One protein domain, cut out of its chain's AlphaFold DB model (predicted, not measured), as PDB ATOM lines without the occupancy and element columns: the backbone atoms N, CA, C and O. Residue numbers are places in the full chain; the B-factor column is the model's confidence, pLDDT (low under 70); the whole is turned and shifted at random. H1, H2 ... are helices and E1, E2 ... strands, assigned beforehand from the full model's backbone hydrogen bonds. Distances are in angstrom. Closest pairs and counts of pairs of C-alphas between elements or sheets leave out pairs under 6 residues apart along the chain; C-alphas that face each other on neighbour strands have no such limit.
ATOM      1  N   GLU A   5       8.345  13.622  13.947       80.38
ATOM      2  CA  GLU A   5       8.122  14.618  12.890       80.38
ATOM      3  C   GLU A   5       7.354  14.015  11.706       80.38
ATOM      4  O   GLU A   5       6.377  14.606  11.243       80.38
ATOM      5  N   GLU A   6       7.717  12.799  11.282       68.75
ATOM      6  CA  GLU A   6       7.005  12.063  10.228       68.75
ATOM      7  C   GLU A   6       5.548  11.794  10.624       68.75
ATOM      8  O   GLU A   6       4.639  11.998   9.825       68.75
ATOM      9  N   LYS A   7       5.292  11.398  11.878       77.25
ATOM     10  CA  LYS A   7       3.920  11.185  12.373       77.25
ATOM     11  C   LYS A   7       3.090  12.465  12.369       77.25
ATOM     12  O   LYS A   7       1.925  12.420  11.985       77.25
ATOM     13  N   ILE A   8       3.667  13.591  12.790       80.88
ATOM     14  CA  ILE A   8       2.974  14.887  12.791       80.88
ATOM     15  C   ILE A   8       2.632  15.307  11.363       80.88
ATOM     16  O   ILE A   8       1.515  15.765  11.122       80.88
ATOM     17  N   GLN A   9       3.563  15.142  10.422       71.81
ATOM     18  CA  GLN A   9       3.306  15.474   9.024       71.81
ATOM     19  C   GLN A   9       2.197  14.595   8.442       71.81
ATOM     20  O   GLN A   9       1.259  15.123   7.859       71.81
ATOM     21  N   LEU A  10       2.220  13.286   8.712       72.06
ATOM     22  CA  LEU A  10       1.156  12.377   8.280       72.06
ATOM     23  C   LEU A  10      -0.211  12.788   8.822       72.06
ATOM     24  O   LEU A  10      -1.183  12.764   8.080       72.06
ATOM     25  N   MET A  11      -0.301  13.180  10.096       78.88
ATOM     26  CA  MET A  11      -1.566  13.654  10.669       78.88
ATOM     27  C   MET A  11      -2.080  14.910   9.959       78.88
ATOM     28  O   MET A  11      -3.269  14.990   9.676       78.88
ATOM     29  N   LYS A  12      -1.195  15.854   9.614       76.38
ATOM     30  CA  LYS A  12      -1.575  17.043   8.835       76.38
ATOM     31  C   LYS A  12      -2.047  16.685   7.430       76.38
ATOM     32  O   LYS A  12      -3.046  17.235   6.979       76.38
ATOM     33  N   ASP A  13      -1.351  15.768   6.761       70.00
ATOM     34  CA  ASP A  13      -1.724  15.307   5.422       70.00
ATOM     35  C   ASP A  13      -3.097  14.611   5.464       70.00
ATOM     36  O   ASP A  13      -3.955  14.889   4.629       70.00
ATOM     37  N   PHE A  14      -3.351  13.784   6.489       73.75
ATOM     38  CA  PHE A  14      -4.659  13.168   6.737       73.75
ATOM     39  C   PHE A  14      -5.756  14.200   7.025       73.75
ATOM     40  O   PHE A  14      -6.854  14.077   6.488       73.75
ATOM     41  N   ASP A  15      -5.490  15.222   7.838       79.12
ATOM     42  CA  ASP A  15      -6.464  16.281   8.125       79.12
ATOM     43  C   ASP A  15      -6.792  17.101   6.869       79.12
ATOM     44  O   ASP A  15      -7.960  17.400   6.619       79.12
ATOM     45  N   LYS A  16      -5.781  17.419   6.045       73.62
ATOM     46  CA  LYS A  16      -5.961  18.106   4.757       73.62
ATOM     47  C   LYS A  16      -6.796  17.241   3.804       73.62
ATOM     48  O   LYS A  16      -7.749  17.737   3.210       73.62
ATOM     49  N   MET A  17      -6.504  15.942   3.730       70.81
ATOM     50  CA  MET A  17      -7.272  14.976   2.939       70.81
ATOM     51  C   MET A  17      -8.742  14.916   3.385       70.81
ATOM     52  O   MET A  17      -9.637  15.095   2.564       70.81
ATOM     53  N   ASN A  18      -8.992  14.764   4.690       73.88
ATOM     54  CA  ASN A  18     -10.342  14.733   5.266       73.88
ATOM     55  C   ASN A  18     -11.104  16.044   5.029       73.88
ATOM     56  O   ASN A  18     -12.314  16.030   4.793       73.88
ATOM     57  N   TYR A  19     -10.411  17.185   5.103       79.94
ATOM     58  CA  TYR A  19     -11.004  18.479   4.797       79.94
ATOM     59  C   TYR A  19     -11.518  18.501   3.358       79.94
ATOM     60  O   TYR A  19     -12.701  18.766   3.162       79.94
ATOM     61  N   TYR A  20     -10.694  18.160   2.368       73.00
ATOM     62  CA  TYR A  20     -11.134  18.193   0.974       73.00
ATOM     63  C   TYR A  20     -12.202  17.142   0.650       73.00
ATOM     64  O   TYR A  20     -13.166  17.476  -0.038       73.00
ATOM     65  N   GLU A  21     -12.112  15.924   1.202       71.25
ATOM     66  CA  GLU A  21     -13.182  14.919   1.082       71.25
ATOM     67  C   GLU A  21     -14.525  15.457   1.603       71.25
ATOM     68  O   GLU A  21     -15.564  15.258   0.978       71.25
ATOM     69  N   SER A  22     -14.520  16.197   2.720       78.25
ATOM     70  CA  SER A  22     -15.749  16.749   3.310       78.25
ATOM     71  C   SER A  22     -16.436  17.820   2.459       78.25
ATOM     72  O   SER A  22     -17.625  18.078   2.648       78.25
ATOM     73  N   GLN A  23     -15.697  18.471   1.560       78.81
ATOM     74  CA  GLN A  23     -16.228  19.547   0.727       78.81
ATOM     75  C   GLN A  23     -16.933  19.030  -0.536       78.81
ATOM     76  O   GLN A  23     -17.626  19.820  -1.169       78.81
ATOM     77  N   ASN A  24     -16.803  17.737  -0.885       72.94
ATOM     78  CA  ASN A  24     -17.361  17.146  -2.111       72.94
ATOM     79  C   ASN A  24     -17.077  18.002  -3.359       72.94
ATOM     80  O   ASN A  24     -18.004  18.423  -4.048       72.94
ATOM     81  N   PHE A  25     -15.804  18.300  -3.624       79.12
ATOM     82  CA  PHE A  25     -15.432  19.008  -4.848       79.12
ATOM     83  C   PHE A  25     -15.830  18.181  -6.070       79.12
ATOM     84  O   PHE A  25     -15.405  17.034  -6.202       79.12
ATOM     85  N   ASP A  26     -16.645  18.760  -6.947       79.69
ATOM     86  CA  ASP A  26     -16.965  18.149  -8.230       79.69
ATOM     87  C   ASP A  26     -15.771  18.295  -9.184       79.69
ATOM     88  O   ASP A  26     -15.029  19.278  -9.146       79.69
ATOM     89  N   TYR A  27     -15.583  17.298 -10.047       80.75
ATOM     90  CA  TYR A  27     -14.604  17.370 -11.126       80.75
ATOM     91  C   TYR A  27     -15.039  18.404 -12.175       80.75
ATOM     92  O   TYR A  27     -16.182  18.374 -12.633       80.75
ATOM     93  N   ASP A  28     -14.118  19.287 -12.566       82.81
ATOM     94  CA  ASP A  28     -14.332  20.293 -13.609       82.81
ATOM     95  C   ASP A  28     -13.572  19.919 -14.894       82.81
ATOM     96  O   ASP A  28     -12.337  19.935 -14.946       82.81
ATOM     97  N   ASP A  29     -14.322  19.578 -15.941       76.75
ATOM     98  CA  ASP A  29     -13.790  19.220 -17.257       76.75
ATOM     99  C   ASP A  29     -13.126  20.413 -17.983       76.75
ATOM    100  O   ASP A  29     -12.231  20.213 -18.811       76.75
ATOM    101  N   GLU A  30     -13.541  21.656 -17.700       81.31
ATOM    102  CA  GLU A  30     -13.071  22.861 -18.402       81.31
ATOM    103  C   GLU A  30     -11.714  23.353 -17.876       81.31
ATOM    104  O   GLU A  30     -10.909  23.894 -18.645       81.31
ATOM    105  N   PHE A  31     -11.399  23.061 -16.609       79.12
ATOM    106  CA  PHE A  31     -10.174  23.479 -15.917       79.12
ATOM    107  C   PHE A  31      -8.878  23.164 -16.683       79.12
ATOM    108  O   PHE A  31      -7.926  23.946 -16.669       79.12
ATOM    109  N   ALA A  32      -8.827  22.032 -17.396       72.75
ATOM    110  CA  ALA A  32      -7.648  21.654 -18.180       72.75
ATOM    111  C   ALA A  32      -7.272  22.741 -19.206       72.75
ATOM    112  O   ALA A  32      -6.100  23.086 -19.364       72.75
ATOM    113  N   SER A  33      -8.280  23.332 -19.855       75.94
ATOM    114  CA  SER A  33      -8.087  24.394 -20.844       75.94
ATOM    115  C   SER A  33      -7.620  25.700 -20.198       75.94
ATOM    116  O   SER A  33      -6.788  26.404 -20.775       75.94
ATOM    117  N   GLU A  34      -8.115  26.010 -18.999       81.06
ATOM    118  CA  GLU A  34      -7.716  27.194 -18.231       81.06
ATOM    119  C   GLU A  34      -6.258  27.098 -17.772       81.06
ATOM    120  O   GLU A  34      -5.471  28.022 -17.990       81.06
ATOM    121  N   LEU A  35      -5.852  25.941 -17.237       78.31
ATOM    122  CA  LEU A  35      -4.473  25.697 -16.820       78.31
ATOM    123  C   LEU A  35      -3.496  25.791 -18.005       78.31
ATOM    124  O   LEU A  35      -2.405  26.346 -17.867       78.31
ATOM    125  N   VAL A  36      -3.896  25.323 -19.194       76.56
ATOM    126  CA  VAL A  36      -3.112  25.493 -20.431       76.56
ATOM    127  C   VAL A  36      -2.912  26.972 -20.781       76.56
ATOM    128  O   VAL A  36      -1.823  27.347 -21.223       76.56
ATOM    129  N   ASP A  37      -3.922  27.827 -20.608       80.12
ATOM    130  CA  ASP A  37      -3.797  29.268 -20.870       80.12
ATOM    131  C   ASP A  37      -2.857  29.954 -19.869       80.12
ATOM    132  O   ASP A  37      -1.997  30.746 -20.259       80.12
ATOM    133  N   ILE A  38      -2.940  29.585 -18.589       80.50
ATOM    134  CA  ILE A  38      -2.041  30.088 -17.537       80.50
ATOM    135  C   ILE A  38      -0.593  29.681 -17.826       80.50
ATOM    136  O   ILE A  38       0.301  30.527 -17.810       80.50
ATOM    137  N   VAL A  39      -0.365  28.419 -18.197       73.94
ATOM    138  CA  VAL A  39       0.946  27.912 -18.632       73.94
ATOM    139  C   VAL A  39       1.470  28.673 -19.859       73.94
ATOM    140  O   VAL A  39       2.645  29.029 -19.913       73.94
ATOM    141  N   LYS A  40       0.618  29.000 -20.840       76.12
ATOM    142  CA  LYS A  40       1.016  29.816 -22.005       76.12
ATOM    143  C   LYS A  40       1.391  31.247 -21.620       76.12
ATOM    144  O   LYS A  40       2.363  31.791 -22.148       76.12
ATOM    145  N   LYS A  41       0.641  31.873 -20.716       78.94
ATOM    146  CA  LYS A  41       0.940  33.223 -20.218       78.94
ATOM    147  C   LYS A  41       2.239  33.252 -19.411       78.94
ATOM    148  O   LYS A  41       3.031  34.171 -19.585       78.94
ATOM    149  N   LEU A  42       2.493  32.218 -18.612       74.81
ATOM    150  CA  LEU A  42       3.784  31.987 -17.962       74.81
ATOM    151  C   LEU A  42       4.918  31.888 -18.992       74.81
ATOM    152  O   LEU A  42       5.883  32.642 -18.918       74.81
ATOM    153  N   ASN A  43       4.755  31.044 -20.017       71.50
ATOM    154  CA  ASN A  43       5.766  30.836 -21.062       71.50
ATOM    155  C   ASN A  43       6.081  32.090 -21.883       71.50
ATOM    156  O   ASN A  43       7.196  32.258 -22.367       71.50
ATOM    157  N   THR A  44       5.101  32.970 -22.069       78.00
ATOM    158  CA  THR A  44       5.285  34.229 -22.807       78.00
ATOM    159  C   THR A  44       5.786  35.372 -21.920       78.00
ATOM    160  O   THR A  44       5.968  36.486 -22.411       78.00
ATOM    161  N   GLY A  45       6.003  35.128 -20.621       73.88
ATOM    162  CA  GLY A  45       6.369  36.156 -19.643       73.88
ATOM    163  C   GLY A  45       5.244  37.152 -19.342       73.88
ATOM    164  O   GLY A  45       5.482  38.178 -18.708       73.88
ATOM    165  N   ALA A  46       4.018  36.864 -19.792       81.75
ATOM    166  CA  ALA A  46       2.829  37.659 -19.495       81.75
ATOM    167  C   ALA A  46       2.357  37.482 -18.040       81.75
ATOM    168  O   ALA A  46       1.635  38.335 -17.527       81.75
ATOM    169  N   LEU A  47       2.786  36.403 -17.376       79.25
ATOM    170  CA  LEU A  47       2.601  36.152 -15.948       79.25
ATOM    171  C   LEU A  47       3.946  35.920 -15.260       79.25
ATOM    172  O   LEU A  47       4.822  35.255 -15.807       79.25
ATOM    173  N   SER A  48       4.094  36.441 -14.039       77.44
ATOM    174  CA  SER A  48       5.200  36.070 -13.153       77.44
ATOM    175  C   SER A  48       4.818  34.859 -12.308       77.44
ATOM    176  O   SER A  48       3.653  34.713 -11.936       77.44
ATOM    177  N   VAL A  49       5.809  34.042 -11.945       68.56
ATOM    178  CA  VAL A  49       5.650  32.852 -11.085       68.56
ATOM    179  C   VAL A  49       5.012  33.147  -9.720       68.56
ATOM    180  O   VAL A  49       4.325  32.293  -9.171       68.56
ATOM    181  N   ASP A  50       5.162  34.372  -9.207       71.88
ATOM    182  CA  ASP A  50       4.606  34.801  -7.913       71.88
ATOM    183  C   ASP A  50       3.191  35.404  -8.003       71.88
ATOM    184  O   ASP A  50       2.642  35.864  -6.992       71.88
ATOM    185  N   SER A  51       2.607  35.450  -9.205       79.81
ATOM    186  CA  SER A  51       1.287  36.040  -9.437       79.81
ATOM    187  C   SER A  51       0.177  35.298  -8.686       79.81
ATOM    188  O   SER A  51       0.205  34.078  -8.515       79.81
ATOM    189  N   ASP A  52      -0.842  36.045  -8.250       81.94
ATOM    190  CA  ASP A  52      -2.007  35.453  -7.585       81.94
ATOM    191  C   ASP A  52      -2.809  34.542  -8.529       81.94
ATOM    192  O   ASP A  52      -3.419  33.585  -8.064       81.94
ATOM    193  N   GLU A  53      -2.733  34.765  -9.847       81.50
ATOM    194  CA  GLU A  53      -3.326  33.873 -10.856       81.50
ATOM    195  C   GLU A  53      -2.733  32.459 -10.797       81.50
ATOM    196  O   GLU A  53      -3.479  31.487 -10.858       81.50
ATOM    197  N   ILE A  54      -1.420  32.312 -10.604       74.31
ATOM    198  CA  ILE A  54      -0.786  30.987 -10.488       74.31
ATOM    199  C   ILE A  54      -1.140  30.324  -9.165       74.31
ATOM    200  O   ILE A  54      -1.402  29.125  -9.127       74.31
ATOM    201  N   LYS A  55      -1.187  31.093  -8.072       76.31
ATOM    202  CA  LYS A  55      -1.618  30.561  -6.771       76.31
ATOM    203  C   LYS A  55      -3.049  30.040  -6.838       76.31
ATOM    204  O   LYS A  55      -3.333  28.988  -6.277       76.31
ATOM    205  N   GLN A  56      -3.926  30.756  -7.539       82.06
ATOM    206  CA  GLN A  56      -5.297  30.313  -7.753       82.06
ATOM    207  C   GLN A  56      -5.339  29.059  -8.635       82.06
ATOM    208  O   GLN A  56      -5.954  28.078  -8.240       82.06
ATOM    209  N   ALA A  57      -4.575  29.029  -9.731       78.88
ATOM    210  CA  ALA A  57      -4.451  27.848 -10.588       78.88
ATOM    211  C   ALA A  57      -3.969  26.601  -9.831       78.88
ATOM    212  O   ALA A  57      -4.412  25.494 -10.122       78.88
ATOM    213  N   ILE A  58      -3.073  26.770  -8.850       75.75
ATOM    214  CA  ILE A  58      -2.627  25.686  -7.968       75.75
ATOM    215  C   ILE A  58      -3.792  25.171  -7.137       75.75
ATOM    216  O   ILE A  58      -4.020  23.968  -7.105       75.75
ATOM    217  N   LEU A  59      -4.519  26.062  -6.462       78.00
ATOM    218  CA  LEU A  59      -5.655  25.666  -5.631       78.00
ATOM    219  C   LEU A  59      -6.717  24.942  -6.458       78.00
ATOM    220  O   LEU A  59      -7.189  23.883  -6.047       78.00
ATOM    221  N   ASP A  60      -7.022  25.467  -7.641       80.94
ATOM    222  CA  ASP A  60      -7.997  24.890  -8.561       80.94
ATOM    223  C   ASP A  60      -7.524  23.527  -9.090       80.94
ATOM    224  O   ASP A  60      -8.316  22.589  -9.158       80.94
ATOM    225  N   LEU A  61      -6.220  23.361  -9.347       80.00
ATOM    226  CA  LEU A  61      -5.613  22.068  -9.668       80.00
ATOM    227  C   LEU A  61      -5.776  21.065  -8.526       80.00
ATOM    228  O   LEU A  61      -6.173  19.925  -8.775       80.00
ATOM    229  N   GLU A  62      -5.465  21.465  -7.286       78.75
ATOM    230  CA  GLU A  62      -5.640  20.586  -6.128       78.75
ATOM    231  C   GLU A  62      -7.109  20.144  -6.058       78.75
ATOM    232  O   GLU A  62      -7.378  18.943  -6.050       78.75
ATOM    233  N   PHE A  63      -8.059  21.087  -6.104       81.94
ATOM    234  CA  PHE A  63      -9.498  20.805  -6.063       81.94
ATOM    235  C   PHE A  63      -9.970  19.891  -7.193       81.94
ATOM    236  O   PHE A  63     -10.736  18.958  -6.948       81.94
ATOM    237  N   ASN A  64      -9.489  20.115  -8.413       81.06
ATOM    238  CA  ASN A  64      -9.866  19.315  -9.566       81.06
ATOM    239  C   ASN A  64      -9.389  17.857  -9.427       81.06
ATOM    240  O   ASN A  64     -10.153  16.920  -9.670       81.06
ATOM    241  N   LEU A  65      -8.155  17.654  -8.948       80.44
ATOM    242  CA  LEU A  65      -7.629  16.324  -8.635       80.44
ATOM    243  C   LEU A  65      -8.438  15.646  -7.517       80.44
ATOM    244  O   LEU A  65      -8.747  14.457  -7.631       80.44
ATOM    245  N   TYR A  66      -8.873  16.390  -6.493       77.62
ATOM    246  CA  TYR A  66      -9.787  15.863  -5.469       77.62
ATOM    247  C   TYR A  66     -11.131  15.417  -6.049       77.62
ATOM    248  O   TYR A  66     -11.613  14.353  -5.661       77.62
ATOM    249  N   GLY A  67     -11.704  16.154  -7.006       77.44
ATOM    250  CA  GLY A  67     -12.932  15.741  -7.696       77.44
ATOM    251  C   GLY A  67     -12.792  14.427  -8.472       77.44
ATOM    252  O   GLY A  67     -13.762  13.692  -8.648       77.44
ATOM    253  N   GLN A  68     -11.566  14.061  -8.858       76.00
ATOM    254  CA  GLN A  68     -11.235  12.756  -9.449       76.00
ATOM    255  C   GLN A  68     -10.898  11.676  -8.395       76.00
ATOM    256  O   GLN A  68     -10.590  10.525  -8.730       76.00
ATOM    257  N   GLY A  69     -10.943  12.023  -7.104       75.12
ATOM    258  CA  GLY A  69     -10.526  11.176  -5.985       75.12
ATOM    259  C   GLY A  69      -9.013  10.954  -5.923       75.12
ATOM    260  O   GLY A  69      -8.562   9.917  -5.429       75.12
ATOM    261  N   ILE A  70      -8.227  11.877  -6.482       76.81
ATOM    262  CA  ILE A  70      -6.768  11.818  -6.541       76.81
ATOM    263  C   ILE A  70      -6.197  12.720  -5.453       76.81
ATOM    264  O   ILE A  70      -6.375  13.934  -5.459       76.81
ATOM    265  N   PHE A  71      -5.475  12.106  -4.522       75.06
ATOM    266  CA  PHE A  71      -4.984  12.782  -3.329       75.06
ATOM    267  C   PHE A  71      -3.528  13.214  -3.476       75.06
ATOM    268  O   PHE A  71      -2.647  12.399  -3.791       75.06
ATOM    269  N   LEU A  72      -3.278  14.488  -3.176       73.44
ATOM    270  CA  LEU A  72      -1.936  15.045  -3.099       73.44
ATOM    271  C   LEU A  72      -1.278  14.661  -1.773       73.44
ATOM    272  O   LEU A  72      -1.847  14.844  -0.699       73.44
ATOM    273  N   ARG A  73      -0.053  14.142  -1.848       66.88
ATOM    274  CA  ARG A  73       0.780  13.819  -0.683       66.88
ATOM    275  C   ARG A  73       1.556  15.034  -0.175       66.88
ATOM    276  O   ARG A  73       1.832  15.135   1.012       66.88
ATOM    277  N   LYS A  74       1.963  15.922  -1.078       70.88
ATOM    278  CA  LYS A  74       2.648  17.183  -0.774       70.88
ATOM    279  C   LYS A  74       2.006  18.288  -1.603       70.88
ATOM    280  O   LYS A  74       1.402  18.003  -2.635       70.88
ATOM    281  N   GLU A  75       2.151  19.525  -1.139       66.06
ATOM    282  CA  GLU A  75       1.756  20.710  -1.902       66.06
ATOM    283  C   GLU A  75       2.445  20.719  -3.269       66.06
ATOM    284  O   GLU A  75       3.622  20.350  -3.387       66.06
ATOM    285  N   SER A  76       1.697  21.135  -4.288       69.06
ATOM    286  CA  SER A  76       2.218  21.291  -5.645       69.06
ATOM    287  C   SER A  76       3.302  22.374  -5.672       69.06
ATOM    288  O   SER A  76       3.147  23.428  -5.053       69.06
ATOM    289  N   LYS A  77       4.405  22.136  -6.387       67.44
ATOM    290  CA  LYS A  77       5.533  23.080  -6.461       67.44
ATOM    291  C   LYS A  77       5.732  23.576  -7.880       67.44
ATOM    292  O   LYS A  77       6.008  22.767  -8.752       67.44
ATOM    293  N   PHE A  78       5.668  24.885  -8.091       64.44
ATOM    294  CA  PHE A  78       6.001  25.517  -9.369       64.44
ATOM    295  C   PHE A  78       7.455  25.996  -9.373       64.44
ATOM    296  O   PHE A  78       7.979  26.447  -8.354       64.44
ATOM    297  N   PHE A  79       8.104  25.896 -10.525       65.94
ATOM    298  CA  PHE A  79       9.462  26.359 -10.787       65.94
ATOM    299  C   PHE A  79       9.550  26.890 -12.222       65.94
ATOM    300  O   PHE A  79       8.602  26.783 -12.997       65.94
ATOM    301  N   GLU A  80      10.681  27.498 -12.579       58.84
ATOM    302  CA  GLU A  80      10.847  28.194 -13.866       58.84
ATOM    303  C   GLU A  80      10.577  27.315 -15.097       58.84
ATOM    304  O   GLU A  80      10.191  27.839 -16.135       58.84
ATOM    305  N   GLU A  81      10.751  25.998 -14.983       64.25
ATOM    306  CA  GLU A  81      10.626  25.035 -16.086       64.25
ATOM    307  C   GLU A  81       9.347  24.183 -16.008       64.25
ATOM    308  O   GLU A  81       9.137  23.312 -16.856       64.25
ATOM    309  N   GLY A  82       8.481  24.386 -15.009       69.69
ATOM    310  CA  GLY A  82       7.407  23.429 -14.762       69.69
ATOM    311  C   GLY A  82       6.730  23.505 -13.408       69.69
ATOM    312  O   GLY A  82       6.867  24.464 -12.649       69.69
ATOM    313  N   PHE A  83       5.993  22.445 -13.098       71.81
ATOM    314  CA  PHE A  83       5.518  22.195 -11.748       71.81
ATOM    315  C   PHE A  83       5.475  20.707 -11.422       71.81
ATOM    316  O   PHE A  83       5.330  19.860 -12.295       71.81
ATOM    317  N   GLU A  84       5.612  20.385 -10.145       76.44
ATOM    318  CA  GLU A  84       5.588  19.028  -9.615       76.44
ATOM    319  C   GLU A  84       4.337  18.811  -8.774       76.44
ATOM    320  O   GLU A  84       4.032  19.616  -7.886       76.44
ATOM    321  N   ILE A  85       3.666  17.683  -9.003       76.62
ATOM    322  CA  ILE A  85       2.615  17.174  -8.121       76.62
ATOM    323  C   ILE A  85       3.019  15.815  -7.554       76.62
ATOM    324  O   ILE A  85       3.505  14.929  -8.257       76.62
ATOM    325  N   TYR A  86       2.772  15.637  -6.258       75.75
ATOM    326  CA  TYR A  86       3.072  14.399  -5.549       75.75
ATOM    327  C   TYR A  86       1.771  13.670  -5.259       75.75
ATOM    328  O   TYR A  86       0.985  14.110  -4.424       75.75
ATOM    329  N   LEU A  87       1.558  12.536  -5.914       75.88
ATOM    330  CA  LEU A  87       0.366  11.711  -5.760       75.88
ATOM    331  C   LEU A  87       0.608  10.547  -4.804       75.88
ATOM    332  O   LEU A  87       1.685   9.942  -4.779       75.88
ATOM    333  N   ASN A  88      -0.420  10.198  -4.037       68.38
ATOM    334  CA  ASN A  88      -0.389   9.038  -3.156       68.38
ATOM    335  C   ASN A  88      -0.464   7.710  -3.948       68.38
ATOM    336  O   ASN A  88      -1.127   7.624  -4.981       68.38
ATOM    337  N   ILE A  89       0.165   6.642  -3.441       62.03
ATOM    338  CA  ILE A  89       0.168   5.304  -4.074       62.03
ATOM    339  C   ILE A  89      -1.191   4.592  -4.035       62.03
ATOM    340  O   ILE A  89      -1.380   3.583  -4.707       62.03
ATOM    341  N   GLY A  90      -2.165   5.135  -3.306       65.25
ATOM    342  CA  GLY A  90      -3.534   4.618  -3.267       65.25
ATOM    343  C   GLY A  90      -4.371   4.847  -4.535       65.25
ATOM    344  O   GLY A  90      -5.532   4.444  -4.536       65.25
ATOM    345  N   ILE A  91      -3.833   5.478  -5.587       72.94
ATOM    346  CA  ILE A  91      -4.567   5.717  -6.839       72.94
ATOM    347  C   ILE A  91      -4.884   4.391  -7.550       72.94
ATOM    348  O   ILE A  91      -3.995   3.580  -7.820       72.94
ATOM    349  N   ASN A  92      -6.161   4.142  -7.845       77.44
ATOM    350  CA  ASN A  92      -6.552   2.941  -8.586       77.44
ATOM    351  C   ASN A  92      -6.319   3.107 -10.104       77.44
ATOM    352  O   ASN A  92      -6.028   4.201 -10.591       77.44
ATOM    353  N   SER A  93      -6.439   2.016 -10.870       76.50
ATOM    354  CA  SER A  93      -6.162   2.019 -12.316       76.50
ATOM    355  C   SER A  93      -7.061   2.959 -13.120       76.50
ATOM    356  O   SER A  93      -6.602   3.540 -14.104       76.50
ATOM    357  N   ASP A  94      -8.321   3.120 -12.716       78.94
ATOM    358  CA  ASP A  94      -9.291   3.956 -13.429       78.94
ATOM    359  C   ASP A  94      -8.999   5.436 -13.175       78.94
ATOM    360  O   ASP A  94      -8.942   6.226 -14.115       78.94
ATOM    361  N   GLN A  95      -8.705   5.790 -11.922       77.50
ATOM    362  CA  GLN A  95      -8.251   7.125 -11.535       77.50
ATOM    363  C   GLN A  95      -6.943   7.492 -12.234       77.50
ATOM    364  O   GLN A  95      -6.835   8.578 -12.791       77.50
ATOM    365  N   LEU A  96      -5.973   6.573 -12.278       76.88
ATOM    366  CA  LEU A  96      -4.716   6.792 -12.989       76.88
ATOM    367  C   LEU A  96      -4.939   6.961 -14.498       76.88
ATOM    368  O   LEU A  96      -4.304   7.803 -15.121       76.88
ATOM    369  N   THR A  97      -5.851   6.194 -15.098       80.19
ATOM    370  CA  THR A  97      -6.176   6.324 -16.528       80.19
ATOM    371  C   THR A  97      -6.846   7.661 -16.833       80.19
ATOM    372  O   THR A  97      -6.500   8.303 -17.823       80.19
ATOM    373  N   ASN A  98      -7.801   8.084 -16.003       76.81
ATOM    374  CA  ASN A  98      -8.479   9.372 -16.153       76.81
ATOM    375  C   ASN A  98      -7.505  10.530 -15.962       76.81
ATOM    376  O   ASN A  98      -7.471  11.427 -16.799       76.81
ATOM    377  N   LEU A  99      -6.637  10.429 -14.954       77.88
ATOM    378  CA  LEU A  99      -5.542  11.360 -14.754       77.88
ATOM    379  C   LEU A  99      -4.662  11.435 -15.999       77.88
ATOM    380  O   LEU A  99      -4.488  12.516 -16.528       77.88
ATOM    381  N   ILE A 100      -4.156  10.314 -16.522       77.06
ATOM    382  CA  ILE A 100      -3.295  10.319 -17.717       77.06
ATOM    383  C   ILE A 100      -4.006  10.953 -18.922       77.06
ATOM    384  O   ILE A 100      -3.387  11.727 -19.639       77.06
ATOM    385  N   LYS A 101      -5.297  10.672 -19.142       77.75
ATOM    386  CA  LYS A 101      -6.076  11.309 -20.222       77.75
ATOM    387  C   LYS A 101      -6.213  12.815 -20.033       77.75
ATOM    388  O   LYS A 101      -6.133  13.560 -21.002       77.75
ATOM    389  N   TRP A 102      -6.443  13.252 -18.800       74.75
ATOM    390  CA  TRP A 102      -6.508  14.667 -18.454       74.75
ATOM    391  C   TRP A 102      -5.132  15.336 -18.625       74.75
ATOM    392  O   TRP A 102      -5.029  16.415 -19.206       74.75
ATOM    393  N   LEU A 103      -4.063  14.638 -18.231       74.25
ATOM    394  CA  LEU A 103      -2.671  15.055 -18.378       74.25
ATOM    395  C   LEU A 103      -2.166  15.052 -19.828       74.25
ATOM    396  O   LEU A 103      -1.185  15.735 -20.102       74.25
ATOM    397  N   ASP A 104      -2.809  14.331 -20.752       75.25
ATOM    398  CA  ASP A 104      -2.420  14.222 -22.176       75.25
ATOM    399  C   ASP A 104      -2.371  15.589 -22.890       75.25
ATOM    400  O   ASP A 104      -1.767  15.751 -23.950       75.25
ATOM    401  N   GLN A 105      -2.973  16.612 -22.278       72.38
ATOM    402  CA  GLN A 105      -2.918  17.999 -22.733       72.38
ATOM    403  C   GLN A 105      -1.574  18.692 -22.428       72.38
ATOM    404  O   GLN A 105      -1.291  19.760 -22.980       72.38
ATOM    405  N   PHE A 106      -0.730  18.090 -21.587       72.00
ATOM    406  CA  PHE A 106       0.530  18.642 -21.096       72.00
ATOM    407  C   PHE A 106       1.723  17.755 -21.470       72.00
ATOM    408  O   PHE A 106       1.602  16.563 -21.741       72.00
ATOM    409  N   SER A 107       2.920  18.340 -21.469       73.75
ATOM    410  CA  SER A 107       4.163  17.565 -21.463       73.75
ATOM    411  C   SER A 107       4.532  17.274 -20.013       73.75
ATOM    412  O   SER A 107       4.620  18.204 -19.217       73.75
ATOM    413  N   PHE A 108       4.711  16.005 -19.653       76.94
ATOM    414  CA  PHE A 108       5.021  15.616 -18.282       76.94
ATOM    415  C   PHE A 108       5.903  14.369 -18.224       76.94
ATOM    416  O   PHE A 108       5.963  13.573 -19.162       76.94
ATOM    417  N   GLU A 109       6.550  14.188 -17.082       81.50
ATOM    418  CA  GLU A 109       7.331  13.010 -16.730       81.50
ATOM    419  C   GLU A 109       6.783  12.411 -15.431       81.50
ATOM    420  O   GLU A 109       6.369  13.137 -14.529       81.50
ATOM    421  N   ILE A 110       6.751  11.078 -15.336       78.44
ATOM    422  CA  ILE A 110       6.267  10.369 -14.145       78.44
ATOM    423  C   ILE A 110       7.410   9.564 -13.546       78.44
ATOM    424  O   ILE A 110       7.996   8.706 -14.208       78.44
ATOM    425  N   TYR A 111       7.654   9.775 -12.257       81.81
ATOM    426  CA  TYR A 111       8.682   9.077 -11.499       81.81
ATOM    427  C   TYR A 111       8.107   8.463 -10.231       81.81
ATOM    428  O   TYR A 111       7.293   9.059  -9.527       81.81
ATOM    429  N   SER A 112       8.563   7.256  -9.900       78.50
ATOM    430  CA  SER A 112       8.307   6.683  -8.578       78.50
ATOM    431  C   SER A 112       9.250   7.318  -7.564       78.50
ATOM    432  O   SER A 112      10.467   7.275  -7.740       78.50
ATOM    433  N   VAL A 113       8.696   7.877  -6.493       76.06
ATOM    434  CA  VAL A 113       9.462   8.475  -5.398       76.06
ATOM    435  C   VAL A 113       9.269   7.639  -4.142       76.06
ATOM    436  O   VAL A 113       8.139   7.393  -3.718       76.06
ATOM    437  N   TYR A 114      10.385   7.216  -3.548       72.75
ATOM    438  CA  TYR A 114      10.437   6.505  -2.273       72.75
ATOM    439  C   TYR A 114      11.121   7.409  -1.248       72.75
ATOM    440  O   TYR A 114      12.343   7.535  -1.247       72.75
ATOM    441  N   GLU A 115      10.329   8.035  -0.384       66.38
ATOM    442  CA  GLU A 115      10.809   8.933   0.670       66.38
ATOM    443  C   GLU A 115      10.224   8.491   2.009       66.38
ATOM    444  O   GLU A 115       9.004   8.340   2.139       66.38
ATOM    445  N   ASP A 116      11.110   8.277   2.983       66.31
ATOM    446  CA  ASP A 116      10.777   7.996   4.383       66.31
ATOM    447  C   ASP A 116       9.838   6.796   4.577       66.31
ATOM    448  O   ASP A 116       8.921   6.797   5.392       66.31
ATOM    449  N   GLY A 117      10.049   5.731   3.794       63.88
ATOM    450  CA  GLY A 117       9.258   4.495   3.880       63.88
ATOM    451  C   GLY A 117       7.856   4.594   3.274       63.88
ATOM    452  O   GLY A 117       7.083   3.642   3.355       63.88
ATOM    453  N   PHE A 118       7.539   5.712   2.634       62.31
ATOM    454  CA  PHE A 118       6.349   5.877   1.818       62.31
ATOM    455  C   PHE A 118       6.744   5.895   0.360       62.31
ATOM    456  O   PHE A 118       7.850   6.299  -0.005       62.31
ATOM    457  N   SER A 119       5.797   5.517  -0.482       65.88
ATOM    458  CA  SER A 119       5.984   5.708  -1.902       65.88
ATOM    459  C   SER A 119       4.839   6.500  -2.512       65.88
ATOM    460  O   SER A 119       3.718   6.513  -2.006       65.88
ATOM    461  N   SER A 120       5.196   7.271  -3.528       74.38
ATOM    462  CA  SER A 120       4.357   8.247  -4.211       74.38
ATOM    463  C   SER A 120       4.734   8.274  -5.682       74.38
ATOM    464  O   SER A 120       5.851   7.905  -6.053       74.38
ATOM    465  N   LEU A 121       3.812   8.739  -6.511       75.06
ATOM    466  CA  LEU A 121       4.122   9.110  -7.883       75.06
ATOM    467  C   LEU A 121       4.392  10.610  -7.899       75.06
ATOM    468  O   LEU A 121       3.544  11.383  -7.468       75.06
ATOM    469  N   ASN A 122       5.576  11.012  -8.345       78.50
ATOM    470  CA  ASN A 122       5.836  12.402  -8.688       78.50
ATOM    471  C   ASN A 122       5.541  12.576 -10.176       78.50
ATOM    472  O   ASN A 122       6.046  11.804 -10.994       78.50
ATOM    473  N   ILE A 123       4.700  13.550 -10.501       76.88
ATOM    474  CA  ILE A 123       4.424  13.951 -11.874       76.88
ATOM    475  C   ILE A 123       4.981  15.353 -12.046       76.88
ATOM    476  O   ILE A 123       4.504  16.307 -11.431       76.88
ATOM    477  N   THR A 124       5.997  15.452 -12.889       78.50
ATOM    478  CA  THR A 124       6.641  16.706 -13.243       78.50
ATOM    479  C   THR A 124       6.053  17.177 -14.560       78.50
ATOM    480  O   THR A 124       6.305  16.582 -15.604       78.50
ATOM    481  N   PHE A 125       5.259  18.237 -14.523       73.50
ATOM    482  CA  PHE A 125       4.794  18.935 -15.708       73.50
ATOM    483  C   PHE A 125       5.901  19.840 -16.204       73.50
ATOM    484  O   PHE A 125       6.415  20.668 -15.456       73.50
ATOM    485  N   LEU A 126       6.239  19.689 -17.473       70.62
ATOM    486  CA  LEU A 126       7.264  20.466 -18.133       70.62
ATOM    487  C   LEU A 126       6.594  21.568 -18.944       70.62
ATOM    488  O   LEU A 126       5.737  21.314 -19.800       70.62
ATOM    489  N   LEU A 127       7.027  22.802 -18.713       63.94
ATOM    490  CA  LEU A 127       6.813  23.867 -19.674       63.94
ATOM    491  C   LEU A 127       7.578  23.459 -20.933       63.94
ATOM    492  O   LEU A 127       8.770  23.155 -20.877       63.94
TER     493      LEU A 127
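Overview. This is residues 5 to 127 of the 139 residues of an uncharacterized protein of Methanobrevibacter sp. AbM4 (UniProt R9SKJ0). A twisted sheet of four strands has helix H3 packed over one face along its edge strand E1, with no helix over the opposite face. H2 folds against H3 as a helical hairpin, H1 grazes E1, and H4, which joins E2 to E3, stands off the sheet with one end close to H2. The 123 printed residues hold four named helices and four named strands, in the order H1, H2, H3, E1, E2, H4, E3, E4, and the class is mixed, helices and strands. The sheet's order is E1, E2, E4, E3, all antiparallel. The whole is compact, with a radius of gyration of the C-alphas of 14.5 A and spans of 42 by 29 by 25 A.

Arrangement. E1, residues 72 to 79, and E2, residues 82 to 88, form a hairpin, with N 77 and O 84 at 3.0 A. E2 is antiparallel to E4, residues 118 to 126, with N 85 and O 123 at 2.9 A. E4 forms a hairpin with E3, residues 107 to 115, with N 111 and O 122 at 2.9 A. H3, residues 52 to 67, is on the sheet over E1 at a height of 9.8 A, making two layers, a helix on one face of a sheet; the C-alphas of Ile 58 and Ser 76 are their closest, 6.9 A apart. On the local plane H3 runs along the strands at 29 degrees to E1, only just short of slantwise. H2, residues 31 to 43, touches H3 at a shallow tilt of 31 degrees, opposite ways, a helical hairpin; the closest C-alphas are those of Leu 35 and Ala 57, 6.6 A apart. H1, residues 5 to 23, only grazes the sheet with residues 9 to 17. With residues 20 to 21 alone it only just touches H3, with 3 pairs of C-alphas within 8 A, the closest Tyr 20 and Tyr 66 at 7.0 A. H4, residues 93 to 103, is not on the sheet; E2, H4 and E3 form a split strand-helix-strand unit, two strands running the same way with E4 between them, and its crossover is right-handed. H4 is close to but not clearly touching H2, the closest C-alphas being those of Ala 32 and Trp 102, 7.1 A apart. In H1, H2, H3 and H4 every O i to N i+4 pair is within hydrogen-bond range.

Along the chain. E3 and E4 each measure 24.7 A from first to last C-alpha, E2 20.1 A and E1 17.8 A. H1 measures 27.7 A from C-alpha 5 at (8.122, 14.618, 12.890), H3 22.5 A, H2 18.3 A and H4 14.8 A. E4 ends with C-alpha 126 at (7.264, 20.466, -18.133).

Size, cuts and confidence. The C-alphas of Lys 7 and Thr 44 are the two farthest apart, 42.1 A. The printed part has no cut and no long link. The mean pLDDT of the printed part is 75.0; residues under 70 include 75 to 82, 88 to 90 and 115 to 119.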